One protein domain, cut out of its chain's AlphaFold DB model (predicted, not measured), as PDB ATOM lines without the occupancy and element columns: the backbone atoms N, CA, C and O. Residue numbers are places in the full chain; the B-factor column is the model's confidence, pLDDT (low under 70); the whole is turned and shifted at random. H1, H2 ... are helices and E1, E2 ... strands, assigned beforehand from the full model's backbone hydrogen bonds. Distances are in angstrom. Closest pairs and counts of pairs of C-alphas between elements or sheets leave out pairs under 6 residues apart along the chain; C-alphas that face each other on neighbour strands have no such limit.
ATOM      1  N   SER A  37     150.603 159.913 212.027       92.44
ATOM      2  CA  SER A  37     150.118 161.172 211.477       92.44
ATOM      3  C   SER A  37     148.890 160.916 210.598       92.44
ATOM      4  O   SER A  37     148.763 159.870 209.966       92.44
ATOM      5  N   GLN A  38     147.933 161.845 210.607       94.06
ATOM      6  CA  GLN A  38     146.691 161.730 209.824       94.06
ATOM      7  C   GLN A  38     146.491 162.912 208.871       94.06
ATOM      8  O   GLN A  38     145.428 163.028 208.269       94.06
ATOM      9  N   ALA A  39     147.491 163.790 208.728       95.62
ATOM     10  CA  ALA A  39     147.391 164.985 207.889       95.62
ATOM     11  C   ALA A  39     147.097 164.641 206.417       95.62
ATOM     12  O   ALA A  39     146.382 165.378 205.746       95.62
ATOM     13  N   TYR A  40     147.549 163.466 205.961       95.81
ATOM     14  CA  TYR A  40     147.268 162.927 204.630       95.81
ATOM     15  C   TYR A  40     145.771 162.821 204.301       95.81
ATOM     16  O   TYR A  40     145.407 162.873 203.134       95.81
ATOM     17  N   ARG A  41     144.890 162.702 205.305       96.25
ATOM     18  CA  ARG A  41     143.437 162.590 205.091       96.25
ATOM     19  C   ARG A  41     142.790 163.880 204.594       96.25
ATOM     20  O   ARG A  41     141.659 163.833 204.132       96.25
ATOM     21  N   ASN A  42     143.484 165.010 204.719       95.69
ATOM     22  CA  ASN A  42     143.017 166.297 204.204       95.69
ATOM     23  C   ASN A  42     143.358 166.490 202.720       95.69
ATOM     24  O   ASN A  42     143.050 167.538 202.162       95.69
ATOM     25  N   ILE A  43     144.037 165.520 202.103       97.31
ATOM     26  CA  ILE A  43     144.392 165.555 200.693       97.31
ATOM     27  C   ILE A  43     143.344 164.760 199.918       97.31
ATOM     28  O   ILE A  43     143.182 163.555 200.137       97.31
ATOM     29  N   ASP A  44     142.634 165.427 199.011       96.44
ATOM     30  CA  ASP A  44     141.677 164.755 198.136       96.44
ATOM     31  C   ASP A  44     142.395 163.682 197.307       96.44
ATOM     32  O   ASP A  44     143.501 163.892 196.816       96.44
ATOM     33  N   ASN A  45     141.769 162.514 197.151       96.19
ATOM     34  CA  ASN A  45     142.347 161.367 196.445       96.19
ATOM     35  C   ASN A  45     143.716 160.892 196.993       96.19
ATOM     36  O   ASN A  45     144.507 160.311 196.248       96.19
ATOM     37  N   TYR A  46     144.021 161.073 198.288       96.75
ATOM     38  CA  TYR A  46     145.261 160.523 198.869       96.75
ATOM     39  C   TYR A  46     145.369 158.993 198.709       96.75
ATOM     40  O   TYR A  46     146.467 158.443 198.674       96.75
ATOM     41  N   GLU A  47     144.237 158.287 198.604       96.69
ATOM     42  CA  GLU A  47     144.174 156.836 198.384       96.69
ATOM     43  C   GLU A  47     144.743 156.411 197.024       96.69
ATOM     44  O   GLU A  47     145.158 155.256 196.863       96.69
ATOM     45  N   GLY A  48     144.784 157.336 196.061       96.69
ATOM     46  CA  GLY A  48     145.428 157.176 194.760       96.69
ATOM     47  C   GLY A  48     146.958 157.175 194.824       96.69
ATOM     48  O   GLY A  48     147.617 156.745 193.876       96.69
ATOM     49  N   ILE A  49     147.543 157.602 195.949       97.00
ATOM     50  CA  ILE A  49     148.994 157.668 196.128       97.00
ATOM     51  C   ILE A  49     149.552 156.279 196.444       97.00
ATOM     52  O   ILE A  49     149.116 155.599 197.379       97.00
ATOM     53  N   THR A  50     150.572 155.873 195.689       95.81
ATOM     54  CA  THR A  50     151.317 154.629 195.916       95.81
ATOM     55  C   THR A  50     152.803 154.922 196.074       95.81
ATOM     56  O   THR A  50     153.409 155.568 195.224       95.81
ATOM     57  N   PHE A  51     153.390 154.414 197.157       94.56
ATOM     58  CA  PHE A  51     154.816 154.506 197.462       94.56
ATOM     59  C   PHE A  51     155.499 153.224 197.000       94.56
ATOM     60  O   PHE A  51     155.144 152.133 197.439       94.56
ATOM     61  N   ILE A  52     156.486 153.332 196.123       92.44
ATOM     62  CA  ILE A  52     157.112 152.207 195.438       92.44
ATOM     63  C   ILE A  52     158.583 152.137 195.832       92.44
ATOM     64  O   ILE A  52     159.368 153.046 195.574       92.44
ATOM     65  N   ASN A  53     158.980 151.018 196.433       90.19
ATOM     66  CA  ASN A  53     160.378 150.671 196.636       90.19
ATOM     67  C   ASN A  53     160.811 149.709 195.526       90.19
ATOM     68  O   ASN A  53     160.564 148.504 195.609       90.19
ATOM     69  N   THR A  54     161.449 150.245 194.487       85.06
ATOM     70  CA  THR A  54     161.901 149.457 193.331       85.06
ATOM     71  C   THR A  54     162.976 148.443 193.708       85.06
ATOM     72  O   THR A  54     162.926 147.313 193.240       85.06
ATOM     73  N   TYR A  55     163.886 148.797 194.622       85.00
ATOM     74  CA  TYR A  55     164.958 147.908 195.079       85.00
ATOM     75  C   TYR A  55     164.435 146.661 195.806       85.00
ATOM     76  O   TYR A  55     164.953 145.564 195.630       85.00
ATOM     77  N   LYS A  56     163.398 146.820 196.637       88.69
ATOM     78  CA  LYS A  56     162.786 145.715 197.390       88.69
ATOM     79  C   LYS A  56     161.627 145.048 196.647       88.69
ATOM     80  O   LYS A  56     161.072 144.099 197.191       88.69
ATOM     81  N   HIS A  57     161.246 145.547 195.468       89.94
ATOM     82  CA  HIS A  57     160.036 145.145 194.740       89.94
ATOM     83  C   HIS A  57     158.778 145.168 195.619       89.94
ATOM     84  O   HIS A  57     158.008 144.210 195.668       89.94
ATOM     85  N   LYS A  58     158.591 146.267 196.358       93.06
ATOM     86  CA  LYS A  58     157.446 146.459 197.258       93.06
ATOM     87  C   LYS A  58     156.717 147.750 196.945       93.06
ATOM     88  O   LYS A  58     157.348 148.749 196.607       93.06
ATOM     89  N   ALA A  59     155.403 147.737 197.114       94.62
ATOM     90  CA  ALA A  59     154.558 148.917 197.025       94.62
ATOM     91  C   ALA A  59     153.783 149.100 198.327       94.62
ATOM     92  O   ALA A  59     153.529 148.133 199.047       94.62
ATOM     93  N   TYR A  60     153.414 150.338 198.635       96.06
ATOM     94  CA  TYR A  60     152.712 150.673 199.860       96.06
ATOM     95  C   TYR A  60     151.685 151.780 199.654       96.06
ATOM     96  O   TYR A  60     151.849 152.646 198.797       96.06
ATOM     97  N   LYS A  61     150.666 151.797 200.515       96.69
ATOM     98  CA  LYS A  61     149.704 152.899 200.647       96.69
ATOM     99  C   LYS A  61     149.676 153.437 202.072       96.69
ATOM    100  O   LYS A  61     149.955 152.697 203.021       96.69
ATOM    101  N   ARG A  62     149.335 154.721 202.248       96.31
ATOM    102  CA  ARG A  62     149.143 155.284 203.595       96.31
ATOM    103  C   ARG A  62     147.872 154.745 204.237       96.31
ATOM    104  O   ARG A  62     146.826 154.639 203.613       96.31
ATOM    105  N   THR A  63     147.998 154.434 205.521       95.25
ATOM    106  CA  THR A  63     146.921 153.995 206.405       95.25
ATOM    107  C   THR A  63     147.070 154.648 207.776       95.25
ATOM    108  O   THR A  63     148.042 155.355 208.050       95.25
ATOM    109  N   PHE A  64     146.153 154.352 208.697       93.81
ATOM    110  CA  PHE A  64     146.281 154.797 210.083       93.81
ATOM    111  C   PHE A  64     147.606 154.372 210.747       93.81
ATOM    112  O   PHE A  64     148.131 155.117 211.566       93.81
ATOM    113  N   TRP A  65     148.146 153.203 210.386       92.62
ATOM    114  CA  TRP A  65     149.327 152.608 211.024       92.62
ATOM    115  C   TRP A  65     150.655 153.015 210.391       92.62
ATOM    116  O   TRP A  65     151.695 152.541 210.837       92.62
ATOM    117  N   GLY A  66     150.642 153.832 209.341       94.12
ATOM    118  CA  GLY A  66     151.818 154.062 208.510       94.12
ATOM    119  C   GLY A  66     151.626 153.547 207.087       94.12
ATOM    120  O   GLY A  66     150.507 153.517 206.555       94.12
ATOM    121  N   LEU A  67     152.714 153.143 206.445       95.12
ATOM    122  CA  LEU A  67     152.640 152.520 205.127       95.12
ATOM    123  C   LEU A  67     152.294 151.034 205.249       95.12
ATOM    124  O   LEU A  67     153.029 150.266 205.870       95.12
ATOM    125  N   GLN A  68     151.193 150.630 204.619       95.56
ATOM    126  CA  GLN A  68     150.799 149.232 204.483       95.56
ATOM    127  C   GLN A  68     151.223 148.711 203.114       95.56
ATOM    128  O   GLN A  68     150.974 149.365 202.105       95.56
ATOM    129  N   GLU A  69     151.857 147.539 203.091       95.81
ATOM    130  CA  GLU A  69     152.271 146.871 201.856       95.81
ATOM    131  C   GLU A  69     151.049 146.469 201.016       95.81
ATOM    132  O   GLU A  69     150.050 145.978 201.547       95.81
ATOM    133  N   VAL A  70     151.141 146.693 199.710       96.12
ATOM    134  CA  VAL A  70     150.153 146.303 198.699       96.12
ATOM    135  C   VAL A  70     150.843 145.524 197.583       96.12
ATOM    136  O   VAL A  70     152.074 145.436 197.544       96.12
ATOM    137  N   GLU A  71     150.056 144.952 196.672       95.06
ATOM    138  CA  GLU A  71     150.596 144.264 195.504       95.06
ATOM    139  C   GLU A  71     151.523 145.193 194.709       95.06
ATOM    140  O   GLU A  71     151.176 146.332 194.385       95.06
ATOM    141  N   TYR A  72     152.735 144.712 194.439       92.44
ATOM    142  CA  TYR A  72     153.716 145.466 193.679       92.44
ATOM    143  C   TYR A  72     153.302 145.484 192.201       92.44
ATOM    144  O   TYR A  72     153.193 144.417 191.597       92.44
ATOM    145  N   PRO A  73     153.130 146.662 191.577       85.56
ATOM    146  CA  PRO A  73     152.572 146.768 190.229       85.56
ATOM    147  C   PRO A  73     153.538 146.329 189.113       85.56
ATOM    148  O   PRO A  73     153.255 146.541 187.938       85.56
ATOM    149  N   GLY A  74     154.705 145.761 189.446       79.94
ATOM    150  CA  GLY A  74     155.686 145.297 188.459       79.94
ATOM    151  C   GLY A  74     156.405 146.419 187.707       79.94
ATOM    152  O   GLY A  74     157.100 146.152 186.730       79.94
ATOM    153  N   VAL A  75     156.255 147.671 188.143       70.19
ATOM    154  CA  VAL A  75     156.845 148.824 187.459       70.19
ATOM    155  C   VAL A  75     158.332 148.906 187.801       70.19
ATOM    156  O   VAL A  75     158.706 149.236 188.934       70.19
ATOM    157  N   SER A  76     159.190 148.641 186.815       63.56
ATOM    158  CA  SER A  76     160.562 149.140 186.827       63.56
ATOM    159  C   SER A  76     160.493 150.634 186.536       63.56
ATOM    160  O   SER A  76     160.488 151.055 185.381       63.56
ATOM    161  N   LEU A  77     160.362 151.443 187.586       61.88
ATOM    162  CA  LEU A  77     160.657 152.860 187.440       61.88
ATOM    163  C   LEU A  77     162.162 152.935 187.221       61.88
ATOM    164  O   LEU A  77     162.938 152.797 188.173       61.88
ATOM    165  N   ASP A  78     162.563 153.066 185.956       56.06
ATOM    166  CA  ASP A  78     163.893 153.563 185.660       56.06
ATOM    167  C   ASP A  78     164.007 154.902 186.370       56.06
ATOM    168  O   ASP A  78     163.060 155.696 186.389       56.06
ATOM    169  N   ARG A  79     165.140 155.106 187.039       56.03
ATOM    170  CA  ARG A  79     165.455 156.350 187.732       56.03
ATOM    171  C   ARG A  79     165.673 157.407 186.649       56.03
ATOM    172  O   ARG A  79     166.809 157.759 186.358       56.03
ATOM    173  N   HIS A  80     164.605 157.826 185.976       55.44
ATOM    174  CA  HIS A  80     164.671 158.939 185.058       55.44
ATOM    175  C   HIS A  80     165.164 160.127 185.871       55.44
ATOM    176  O   HIS A  80     164.705 160.360 186.995       55.44
ATOM    177  N   GLU A  81     166.169 160.812 185.330       65.19
ATOM    178  CA  GLU A  81     166.557 162.114 185.845       65.19
ATOM    179  C   GLU A  81     165.287 162.953 185.961       65.19
ATOM    180  O   GLU A  81     164.444 162.929 185.059       65.19
ATOM    181  N   LEU A  82     165.110 163.602 187.113       77.75
ATOM    182  CA  LEU A  82     163.967 164.480 187.319       77.75
ATOM    183  C   LEU A  82     163.951 165.486 186.183       77.75
ATOM    184  O   LEU A  82     164.958 166.162 185.959       77.75
ATOM    185  N   ASP A  83     162.827 165.572 185.479       81.69
ATOM    186  CA  ASP A  83     162.653 166.613 184.487       81.69
ATOM    187  C   ASP A  83     162.491 167.940 185.226       81.69
ATOM    188  O   ASP A  83     161.405 168.312 185.661       81.69
ATOM    189  N   GLN A  84     163.613 168.629 185.427       83.12
ATOM    190  CA  GLN A  84     163.644 169.925 186.097       83.12
ATOM    191  C   GLN A  84     162.999 171.023 185.245       83.12
ATOM    192  O   GLN A  84     162.839 172.131 185.732       83.12
ATOM    193  N   SER A  85     162.643 170.744 183.984       81.62
ATOM    194  CA  SER A  85     161.888 171.682 183.151       81.62
ATOM    195  C   SER A  85     160.369 171.543 183.297       81.62
ATOM    196  O   SER A  85     159.631 172.348 182.728       81.62
ATOM    197  N   ASP A  86     159.898 170.552 184.060       91.06
ATOM    198  CA  ASP A  86     158.479 170.345 184.334       91.06
ATOM    199  C   ASP A  86     157.911 171.479 185.206       91.06
ATOM    200  O   ASP A  86     158.494 171.868 186.222       91.06
ATOM    201  N   GLU A  87     156.737 171.993 184.836       91.31
ATOM    202  CA  GLU A  87     156.063 173.081 185.554       91.31
ATOM    203  C   GLU A  87     155.799 172.737 187.030       91.31
ATOM    204  O   GLU A  87     155.868 173.611 187.896       91.31
ATOM    205  N   ALA A  88     155.530 171.467 187.346       92.25
ATOM    206  CA  ALA A  88     155.314 171.025 188.719       92.25
ATOM    207  C   ALA A  88     156.611 171.047 189.540       92.25
ATOM    208  O   ALA A  88     156.564 171.344 190.737       92.25
ATOM    209  N   TYR A  89     157.762 170.764 188.920       93.06
ATOM    210  CA  TYR A  89     159.060 170.881 189.582       93.06
ATOM    211  C   TYR A  89     159.363 172.342 189.921       93.06
ATOM    212  O   TYR A  89     159.667 172.651 191.076       93.06
ATOM    213  N   GLU A  90     159.206 173.242 188.951       93.19
ATOM    214  CA  GLU A  90     159.418 174.679 189.145       93.19
ATOM    215  C   GLU A  90     158.505 175.243 190.239       93.19
ATOM    216  O   GLU A  90     158.969 175.962 191.124       93.19
ATOM    217  N   LEU A  91     157.232 174.836 190.267       93.88
ATOM    218  CA  LEU A  91     156.291 175.247 191.311       93.88
ATOM    219  C   LEU A  91     156.732 174.787 192.711       93.88
ATOM    220  O   LEU A  91     156.646 175.541 193.685       93.88
ATOM    221  N   VAL A  92     157.221 173.550 192.834       95.75
ATOM    222  CA  VAL A  92     157.765 173.040 194.102       95.75
ATOM    223  C   VAL A  92     159.015 173.824 194.504       95.75
ATOM    224  O   VAL A  92     159.165 174.158 195.679       95.75
ATOM    225  N   LYS A  93     159.897 174.161 193.557       94.81
ATOM    226  CA  LYS A  93     161.109 174.949 193.824       94.81
ATOM    227  C   LYS A  93     160.808 176.386 194.218       94.81
ATOM    228  O   LYS A  93     161.423 176.873 195.162       94.81
ATOM    229  N   GLU A  94     159.837 177.034 193.583       94.31
ATOM    230  CA  GLU A  94     159.355 178.353 193.999       94.31
ATOM    231  C   GLU A  94     158.860 178.315 195.452       94.31
ATOM    232  O   GLU A  94     159.118 179.232 196.235       94.31
ATOM    233  N   LYS A  95     158.187 177.221 195.836       94.75
ATOM    234  CA  LYS A  95     157.619 177.070 197.173       94.75
ATOM    235  C   LYS A  95     158.643 176.733 198.261       94.75
ATOM    236  O   LYS A  95     158.592 177.332 199.335       94.75
ATOM    237  N   GLU A  96     159.504 175.750 198.022       93.81
ATOM    238  CA  GLU A  96     160.470 175.229 199.006       93.81
ATOM    239  C   GLU A  96     161.808 175.984 198.981       93.81
ATOM    240  O   GLU A  96     162.580 175.963 199.941       93.81
ATOM    241  N   GLY A  97     162.080 176.694 197.887       92.88
ATOM    242  CA  GLY A  97     163.312 177.426 197.643       92.88
ATOM    243  C   GLY A  97     164.396 176.597 196.953       92.88
ATOM    244  O   GLY A  97     164.410 175.360 196.944       92.88
ATOM    245  N   ASP A  98     165.380 177.304 196.398       89.50
ATOM    246  CA  ASP A  98     166.447 176.729 195.568       89.50
ATOM    247  C   ASP A  98     167.330 175.710 196.298       89.50
ATOM    248  O   ASP A  98     167.878 174.808 195.666       89.50
ATOM    249  N   ALA A  99     167.408 175.781 197.626       88.31
ATOM    250  CA  ALA A  99     168.186 174.848 198.436       88.31
ATOM    251  C   ALA A  99     167.500 173.487 198.664       88.31
ATOM    252  O   ALA A  99     168.176 172.540 199.064       88.31
ATOM    253  N   ALA A 100     166.189 173.373 198.424       90.81
ATOM    254  CA  ALA A 100     165.453 172.129 198.637       90.81
ATOM    255  C   ALA A 100     165.905 171.039 197.656       90.81
ATOM    256  O   ALA A 100     165.896 171.245 196.434       90.81
ATOM    257  N   TRP A 101     166.279 169.873 198.184       91.56
ATOM    258  CA  TRP A 101     166.700 168.735 197.375       91.56
ATOM    259  C   TRP A 101     165.516 167.813 197.090       91.56
ATOM    260  O   TRP A 101     165.146 166.958 197.894       91.56
ATOM    261  N   ILE A 102     164.915 167.999 195.917       92.62
ATOM    262  CA  ILE A 102     163.782 167.198 195.455       92.62
ATOM    263  C   ILE A 102     164.301 165.924 194.785       92.62
ATOM    264  O   ILE A 102     165.217 165.975 193.967       92.62
ATOM    265  N   THR A 103     163.726 164.776 195.142       89.25
ATOM    266  CA  THR A 103     164.172 163.444 194.684       89.25
ATOM    267  C   THR A 103     163.140 162.711 193.829       89.25
ATOM    268  O   THR A 103     163.511 161.855 193.030       89.25
ATOM    269  N   CYS A 104     161.859 163.064 193.953       89.31
ATOM    270  CA  CYS A 104     160.786 162.677 193.038       89.31
ATOM    271  C   CYS A 104     159.621 163.659 193.144       89.31
ATOM    272  O   CYS A 104     159.435 164.266 194.199       89.31
ATOM    273  N   PHE A 105     158.812 163.768 192.091       93.31
ATOM    274  CA  PHE A 105     157.526 164.455 192.130       93.31
ATOM    275  C   PHE A 105     156.516 163.802 191.174       93.31
ATOM    276  O   PHE A 105     156.899 163.064 190.269       93.31
ATOM    277  N   THR A 106     155.227 164.037 191.408       93.50
ATOM    278  CA  THR A 106     154.116 163.644 190.536       93.50
ATOM    279  C   THR A 106     152.918 164.553 190.795       93.50
ATOM    280  O   THR A 106     152.594 164.866 191.944       93.50
ATOM    281  N   THR A 107     152.224 164.947 189.737       95.75
ATOM    282  CA  THR A 107     150.986 165.731 189.830       95.75
ATOM    283  C   THR A 107     149.799 164.818 190.145       95.75
ATOM    284  O   THR A 107     149.783 163.655 189.733       95.75
ATOM    285  N   SER A 108     148.808 165.318 190.887       96.94
ATOM    286  CA  SER A 108     147.536 164.618 191.082       96.94
ATOM    287  C   SER A 108     146.753 164.510 189.765       96.94
ATOM    288  O   SER A 108     146.875 165.388 188.906       96.94
ATOM    289  N   PRO A 109     145.882 163.497 189.601       96.25
ATOM    290  CA  PRO A 109     145.075 163.336 188.386       96.25
ATOM    291  C   PRO A 109     144.207 164.551 188.030       96.25
ATOM    292  O   PRO A 109     143.898 164.776 186.862       96.25
ATOM    293  N   ASP A 110     143.798 165.333 189.032       95.75
ATOM    294  CA  ASP A 110     142.986 166.537 188.859       95.75
ATOM    295  C   ASP A 110     143.807 167.837 188.750       95.75
ATOM    296  O   ASP A 110     143.221 168.914 188.641       95.75
ATOM    297  N   GLY A 111     145.142 167.759 188.799       95.19
ATOM    298  CA  GLY A 111     146.052 168.903 188.690       95.19
ATOM    299  C   GLY A 111     146.093 169.840 189.904       95.19
ATOM    300  O   GLY A 111     146.808 170.841 189.878       95.19
ATOM    301  N   LYS A 112     145.331 169.565 190.971       96.62
ATOM    302  CA  LYS A 112     145.258 170.450 192.150       96.62
ATOM    303  C   LYS A 112     146.423 170.294 193.116       96.62
ATOM    304  O   LYS A 112     146.614 171.144 193.986       96.62
ATOM    305  N   TYR A 113     147.175 169.210 192.996       98.06
ATOM    306  CA  TYR A 113     148.239 168.892 193.925       98.06
ATOM    307  C   TYR A 113     149.497 168.431 193.206       98.06
ATOM    308  O   TYR A 113     149.438 167.766 192.174       98.06
ATOM    309  N   VAL A 114     150.639 168.719 193.821       97.81
ATOM    310  CA  VAL A 114     151.926 168.121 193.470       97.81
ATOM    311  C   VAL A 114     152.430 167.358 194.684       97.81
ATOM    312  O   VAL A 114     152.668 167.942 195.742       97.81
ATOM    313  N   LEU A 115     152.579 166.045 194.548       97.50
ATOM    314  CA  LEU A 115     153.284 165.215 195.516       97.50
ATOM    315  C   LEU A 115     154.768 165.236 195.174       97.50
ATOM    316  O   LEU A 115     155.129 164.965 194.035       97.50
ATOM    317  N   TYR A 116     155.626 165.495 196.149       96.00
ATOM    318  CA  TYR A 116     157.075 165.459 195.981       96.00
ATOM    319  C   TYR A 116     157.769 164.871 197.206       96.00
ATOM    320  O   TYR A 116     157.212 164.830 198.306       96.00
ATOM    321  N   ALA A 117     158.993 164.397 197.000       94.81
ATOM    322  CA  ALA A 117     159.879 163.942 198.057       94.81
ATOM    323  C   ALA A 117     161.073 164.887 198.184       94.81
ATOM    324  O   ALA A 117     161.824 165.066 197.225       94.81
ATOM    325  N   GLU A 118     161.267 165.453 199.371       94.38
ATOM    326  CA  GLU A 118     162.454 166.234 199.719       94.38
ATOM    327  C   GLU A 118     163.388 165.396 200.594       94.38
ATOM    328  O   GLU A 118     162.952 164.804 201.585       94.38
ATOM    329  N   ALA A 119     164.671 165.369 200.246       92.31
ATOM    330  CA  ALA A 119     165.720 164.764 201.050       92.31
ATOM    331  C   ALA A 119     166.456 165.834 201.869       92.31
ATOM    332  O   ALA A 119     166.912 166.845 201.334       92.31
ATOM    333  N   ILE A 120     166.588 165.598 203.174       91.38
ATOM    334  CA  ILE A 120     167.344 166.457 204.087       91.38
ATOM    335  C   ILE A 120     168.460 165.629 204.727       91.38
ATOM    336  O   ILE A 120     168.180 164.734 205.527       91.38
ATOM    337  N   SER A 121     169.717 165.969 204.426       88.12
ATOM    338  CA  SER A 121     170.880 165.294 205.018       88.12
ATOM    339  C   SER A 121     170.954 165.538 206.523       88.12
ATOM    340  O   SER A 121     171.004 166.682 206.991       88.12
ATOM    341  N   ILE A 122     171.016 164.450 207.291       83.75
ATOM    342  CA  ILE A 122     171.097 164.500 208.755       83.75
ATOM    343  C   ILE A 122     172.477 165.005 209.210       83.75
ATOM    344  O   ILE A 122     172.577 165.796 210.151       83.75
ATOM    345  N   SER A 123     173.552 164.598 208.533       82.56
ATOM    346  CA  SER A 123     174.930 165.007 208.833       82.56
ATOM    347  C   SER A 123     175.370 166.280 208.121       82.56
ATOM    348  O   SER A 123     176.503 166.721 208.325       82.56
ATOM    349  N   LYS A 124     174.493 166.890 207.313       81.56
ATOM    350  CA  LYS A 124     174.792 168.090 206.516       81.56
ATOM    351  C   LYS A 124     175.944 167.852 205.532       81.56
ATOM    352  O   LYS A 124     176.852 168.674 205.416       81.56
ATOM    353  N   GLY A 125     175.897 166.716 204.838       74.31
ATOM    354  CA  GLY A 125     176.847 166.359 203.783       74.31
ATOM    355  C   GLY A 125     178.143 165.702 204.262       74.31
ATOM    356  O   GLY A 125     179.075 165.573 203.471       74.31
ATOM    357  N   ALA A 126     178.232 165.269 205.526       77.31
ATOM    358  CA  ALA A 126     179.355 164.440 205.979       77.31
ATOM    359  C   ALA A 126     179.195 162.960 205.573       77.31
ATOM    360  O   ALA A 126     180.172 162.213 205.547       77.31
ATOM    361  N   SER A 127     177.972 162.542 205.244       77.06
ATOM    362  CA  SER A 127     177.616 161.245 204.677       77.06
ATOM    363  C   SER A 127     176.661 161.451 203.503       77.06
ATOM    364  O   SER A 127     175.917 162.426 203.476       77.06
ATOM    365  N   THR A 128     176.722 160.557 202.518       69.81
ATOM    366  CA  THR A 128     175.876 160.589 201.314       69.81
ATOM    367  C   THR A 128     174.620 159.731 201.432       69.81
ATOM    368  O   THR A 128     173.741 159.844 200.591       69.81
ATOM    369  N   ASP A 129     174.546 158.868 202.448       70.50
ATOM    370  CA  ASP A 129     173.456 157.908 202.639       70.50
ATOM    371  C   ASP A 129     172.804 158.139 204.001       70.50
ATOM    372  O   ASP A 129     172.711 157.218 204.811       70.50
ATOM    373  N   ASP A 130     172.431 159.380 204.309       80.06
ATOM    374  CA  ASP A 130     171.927 159.757 205.630       80.06
ATOM    375  C   ASP A 130     170.707 160.669 205.609       80.06
ATOM    376  O   ASP A 130     170.410 161.340 206.597       80.06
ATOM    377  N   ASP A 131     169.985 160.675 204.497       87.06
ATOM    378  CA  ASP A 131     168.854 161.568 204.341       87.06
ATOM    379  C   ASP A 131     167.630 161.107 205.133       87.06
ATOM    380  O   ASP A 131     167.217 159.935 205.129       87.06
ATOM    381  N   HIS A 132     166.994 162.087 205.766       91.38
ATOM    382  CA  HIS A 132     165.598 161.996 206.162       91.38
ATOM    383  C   HIS A 132     164.741 162.465 204.991       91.38
ATOM    384  O   HIS A 132     164.899 163.594 204.524       91.38
ATOM    385  N   ILE A 133     163.843 161.604 204.512       92.75
ATOM    386  CA  ILE A 133     163.022 161.895 203.335       92.75
ATOM    387  C   ILE A 133     161.613 162.253 203.777       92.75
ATOM    388  O   ILE A 133     160.984 161.513 204.537       92.75
ATOM    389  N   TYR A 134     161.121 163.378 203.272       95.44
ATOM    390  CA  TYR A 134     159.783 163.891 203.520       95.44
ATOM    391  C   TYR A 134     158.956 163.818 202.246       95.44
ATOM    392  O   TYR A 134     159.304 164.437 201.244       95.44
ATOM    393  N   TYR A 135     157.829 163.117 202.303       96.88
ATOM    394  CA  TYR A 135     156.820 163.101 201.252       96.88
ATOM    395  C   TYR A 135     155.773 164.150 201.566       96.88
ATOM    396  O   TYR A 135     155.053 164.052 202.568       96.88
ATOM    397  N   ARG A 136     155.690 165.159 200.708       97.88
ATOM    398  CA  ARG A 136     154.827 166.315 200.907       97.88
ATOM    399  C   ARG A 136     153.929 166.546 199.711       97.88
ATOM    400  O   ARG A 136     154.275 166.224 198.582       97.88
ATOM    401  N   VAL A 137     152.767 167.108 199.993       98.19
ATOM    402  CA  VAL A 137     151.783 167.499 198.996       98.19
ATOM    403  C   VAL A 137     151.648 169.011 199.032       98.19
ATOM    404  O   VAL A 137     151.251 169.568 200.057       98.19
ATOM    405  N   LEU A 138     151.980 169.651 197.914       98.31
ATOM    406  CA  LEU A 138     151.718 171.057 197.644       98.31
ATOM    407  C   LEU A 138     150.333 171.191 197.013       98.31
ATOM    408  O   LEU A 138     150.068 170.580 195.980       98.31
ATOM    409  N   ASN A 139     149.462 171.997 197.611       97.44
ATOM    410  CA  ASN A 139     148.223 172.447 196.987       97.44
ATOM    411  C   ASN A 139     148.529 173.625 196.054       97.44
ATOM    412  O   ASN A 139     149.018 174.666 196.494       97.44
ATOM    413  N   THR A 140     148.232 173.465 194.767       95.69
ATOM    414  CA  THR A 140     148.571 174.450 193.729       95.69
ATOM    415  C   THR A 140     147.702 175.706 193.781       95.69
ATOM    416  O   THR A 140     148.069 176.726 193.204       95.69
ATOM    417  N   GLN A 141     146.568 175.669 194.486       93.19
ATOM    418  CA  GLN A 141     145.634 176.794 194.558       93.19
ATOM    419  C   GLN A 141     145.990 177.788 195.663       93.19
ATOM    420  O   GLN A 141     145.925 178.996 195.450       93.19
ATOM    421  N   ASP A 142     146.329 177.287 196.853       94.75
ATOM    422  CA  ASP A 142     146.604 178.116 198.035       94.75
ATOM    423  C   ASP A 142     148.074 178.075 198.487       94.75
ATOM    424  O   ASP A 142     148.471 178.794 199.407       94.75
ATOM    425  N   GLY A 143     148.895 177.246 197.837       95.25
ATOM    426  CA  GLY A 143     150.308 177.077 198.145       95.25
ATOM    427  C   GLY A 143     150.568 176.403 199.493       95.25
ATOM    428  O   GLY A 143     151.686 176.499 200.005       95.25
ATOM    429  N   SER A 144     149.568 175.782 200.122       96.50
ATOM    430  CA  SER A 144     149.757 175.035 201.366       96.50
ATOM    431  C   SER A 144     150.534 173.743 201.115       96.50
ATOM    432  O   SER A 144     150.405 173.106 200.072       96.50
ATOM    433  N   VAL A 145     151.360 173.358 202.088       97.75
ATOM    434  CA  VAL A 145     152.195 172.155 202.023       97.75
ATOM    435  C   VAL A 145     151.849 171.253 203.195       97.75
ATOM    436  O   VAL A 145     151.842 171.692 204.346       97.75
ATOM    437  N   THR A 146     151.587 169.983 202.907       97.56
ATOM    438  CA  THR A 146     151.264 168.968 203.914       97.56
ATOM    439  C   THR A 146     152.213 167.787 203.798       97.56
ATOM    440  O   THR A 146     152.252 167.127 202.764       97.56
ATOM    441  N   THR A 147     152.938 167.460 204.868       97.00
ATOM    442  CA  THR A 147     153.667 166.187 204.953       97.00
ATOM    443  C   THR A 147     152.675 165.040 205.118       97.00
ATOM    444  O   THR A 147     151.889 165.024 206.068       97.00
ATOM    445  N   ILE A 148     152.708 164.079 204.197       97.00
ATOM    446  CA  ILE A 148     151.828 162.901 204.207       97.00
ATOM    447  C   ILE A 148     152.534 161.641 204.722       97.00
ATOM    448  O   ILE A 148     151.875 160.670 205.106       97.00
ATOM    449  N   TYR A 149     153.867 161.653 204.708       95.88
ATOM    450  CA  TYR A 149     154.725 160.609 205.247       95.88
ATOM    451  C   TYR A 149     156.171 161.110 205.329       95.88
ATOM    452  O   TYR A 149     156.598 161.897 204.488       95.88
ATOM    453  N   ASP A 150     156.947 160.616 206.285       94.06
ATOM    454  CA  ASP A 150     158.388 160.840 206.338       94.06
ATOM    455  C   ASP A 150     159.114 159.661 206.990       94.06
ATOM    456  O   ASP A 150     158.519 158.835 207.689       94.06
ATOM    457  N   GLY A 151     160.418 159.569 206.742       87.88
ATOM    458  CA  GLY A 151     161.268 158.655 207.483       87.88
ATOM    459  C   GLY A 151     162.722 158.633 207.013       87.88
ATOM    460  O   GLY A 151     163.023 158.953 205.859       87.88
ATOM    461  N   PRO A 152     163.644 158.205 207.891       83.50
ATOM    462  CA  PRO A 152     165.048 158.069 207.541       83.50
ATOM    463  C   PRO A 152     165.256 156.853 206.636       83.50
ATOM    464  O   PRO A 152     164.713 155.772 206.890       83.50
ATOM    465  N   TYR A 153     166.055 157.025 205.581       77.31
ATOM    466  CA  TYR A 153     166.380 155.967 204.611       77.31
ATOM    467  C   TYR A 153     165.161 155.393 203.858       77.31
ATOM    468  O   TYR A 153     165.190 154.261 203.361       77.31
ATOM    469  N   LYS A 154     164.053 156.141 203.788       82.00
ATOM    470  CA  LYS A 154     162.793 155.713 203.159       82.00
ATOM    471  C   LYS A 154     162.672 156.219 201.724       82.00
ATOM    472  O   LYS A 154     161.743 156.941 201.393       82.00
ATOM    473  N   CYS A 155     163.605 155.810 200.865       84.88
ATOM    474  CA  CYS A 155     163.604 156.182 199.450       84.88
ATOM    475  C   CYS A 155     162.543 155.381 198.676       84.88
ATOM    476  O   CYS A 155     162.791 154.267 198.209       84.88
ATOM    477  N   PHE A 156     161.350 155.944 198.560       90.69
ATOM    478  CA  PHE A 156     160.272 155.498 197.684       90.69
ATOM    479  C   PHE A 156     160.123 156.429 196.483       90.69
ATOM    480  O   PHE A 156     160.186 157.650 196.612       90.69
ATOM    481  N   TRP A 157     159.821 155.842 195.335       89.75
ATOM    482  CA  TRP A 157     159.123 156.555 194.277       89.75
ATOM    483  C   TRP A 157     157.659 156.726 194.656       89.75
ATOM    484  O   TRP A 157     157.109 155.876 195.355       89.75
ATOM    485  N   ALA A 158     157.019 157.789 194.191       90.75
ATOM    486  CA  ALA A 158     155.599 157.991 194.418       90.75
ATOM    487  C   ALA A 158     154.861 158.172 193.093       90.75
ATOM    488  O   ALA A 158     155.332 158.877 192.206       90.75
ATOM    489  N   THR A 159     153.702 157.534 192.975       92.19
ATOM    490  CA  THR A 159     152.776 157.702 191.850       92.19
ATOM    491  C   THR A 159     151.411 158.103 192.377       92.19
ATOM    492  O   THR A 159     151.041 157.681 193.475       92.19
ATOM    493  N   TRP A 160     150.640 158.840 191.580       94.75
ATOM    494  CA  TRP A 160     149.282 159.249 191.928       94.75
ATOM    495  C   TRP A 160     148.327 158.953 190.771       94.75
ATOM    496  O   TRP A 160     148.535 159.441 189.663       94.75
ATOM    497  N   GLN A 161     147.318 158.117 191.022       91.12
ATOM    498  CA  GLN A 161     146.304 157.709 190.042       91.12
ATOM    499  C   GLN A 161     144.884 157.952 190.550       91.12
ATOM    500  O   GLN A 161     144.699 158.051 191.785       91.12
TER     501      GLN A 161
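AT A GLANCE: This is residues 37 to 161 of the 161 residues of an uncharacterized protein of Selenomonas sp. mPRGC5 (UniProt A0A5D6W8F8). Two strongly twisted antiparallel sheets of four strands stand face to face as a sandwich with crossed strands, E3 E2 E1 E8 on one side and E4 E5 E6 E7 on the other. Helix H2 packs slantwise on the second sheet, the short H1 packs on that sheet's opposite face at E7, and the long link of residues 71 to 86 runs along the outside from E3 to H2. The printed part has 125 residues with two named helices and eight named strands, in the order H1 E1 E2 E3 H2 E4 E5 E6 E7 E8, class mixed. It is compact, with a radius of gyration of the C-alphas of 14.0 A, and rounded, spanning 37 by 36 by 29 A.

HOW THE PARTS SIT: E4, residues 101 to 107, E5, 113 to 121, E6, 131 to 139, and E7, 145 to 152, form a meander, each strand the antiparallel neighbour of the one before and each successive two a hairpin. N 106 and O 115 are 2.8 A apart, N 116 and O 136 2.9 A, and N 135 and O 149 2.8 A, within hydrogen-bond range. E7 bends by 66 degrees at residue 148. H2, residues 87 to 96, is on this sheet at a height of 8.0 A, making two layers, a helix on one face of a sheet. H2 lies only just over E5, with 3 of its 10 C-alphas, and runs slantwise to the strands, at 53 degrees to E5 on the local plane; the closest C-alphas of the two are those of Ala 88 and Val 114, 6.5 A apart. H1, residues 39 to 42, is on the opposite face at a height of 7.1 A, only just over E7 with 3 of its 4 C-alphas; the closest are those of Tyr 40 and Ile 148, 4.6 A apart. E1, residues 49 to 53, E2, 58 to 63, and E3, 66 to 70, form another meander of hairpins, and E8, 157 to 160, is the antiparallel neighbour of E1. N 61 and O 68 are 2.9 A apart, N 51 and O 60 2.9 A, and N 52 and O 157 2.7 A. The sheets form a sandwich, two sheets face to face, their facing parts 10.5 A centre to centre and their strands at 46 degrees. The closest C-alphas of E4 and E8 are those of Thr 106 and Thr 159, 6.2 A apart. E7 and E8 are apart. In H2 every O i to N i+4 pair is within hydrogen-bond range; H1 is too short for one.

IN THESE COORDINATES: E5 is 25.5 A long from first to last C-alpha, from (148.239, 168.892, 193.925) at Tyr 113; E6 is 24.5 A, E7 19.9 A, E4 17.7 A and H2 14.3 A. H1 begins with C-alpha 39 at (147.391, 164.985, 207.889), and E8 ends with C-alpha 160 at (149.282, 159.249, 191.928).

THE WHOLE: The two C-alphas farthest apart, of Asp 110 and Ala 126, are 40.3 A apart. The printed part has no cut, and the link from E3 to H2 is long. Mean pLDDT of the printed part is 90.0; residues 76 to 81 and residue 128 are under 70.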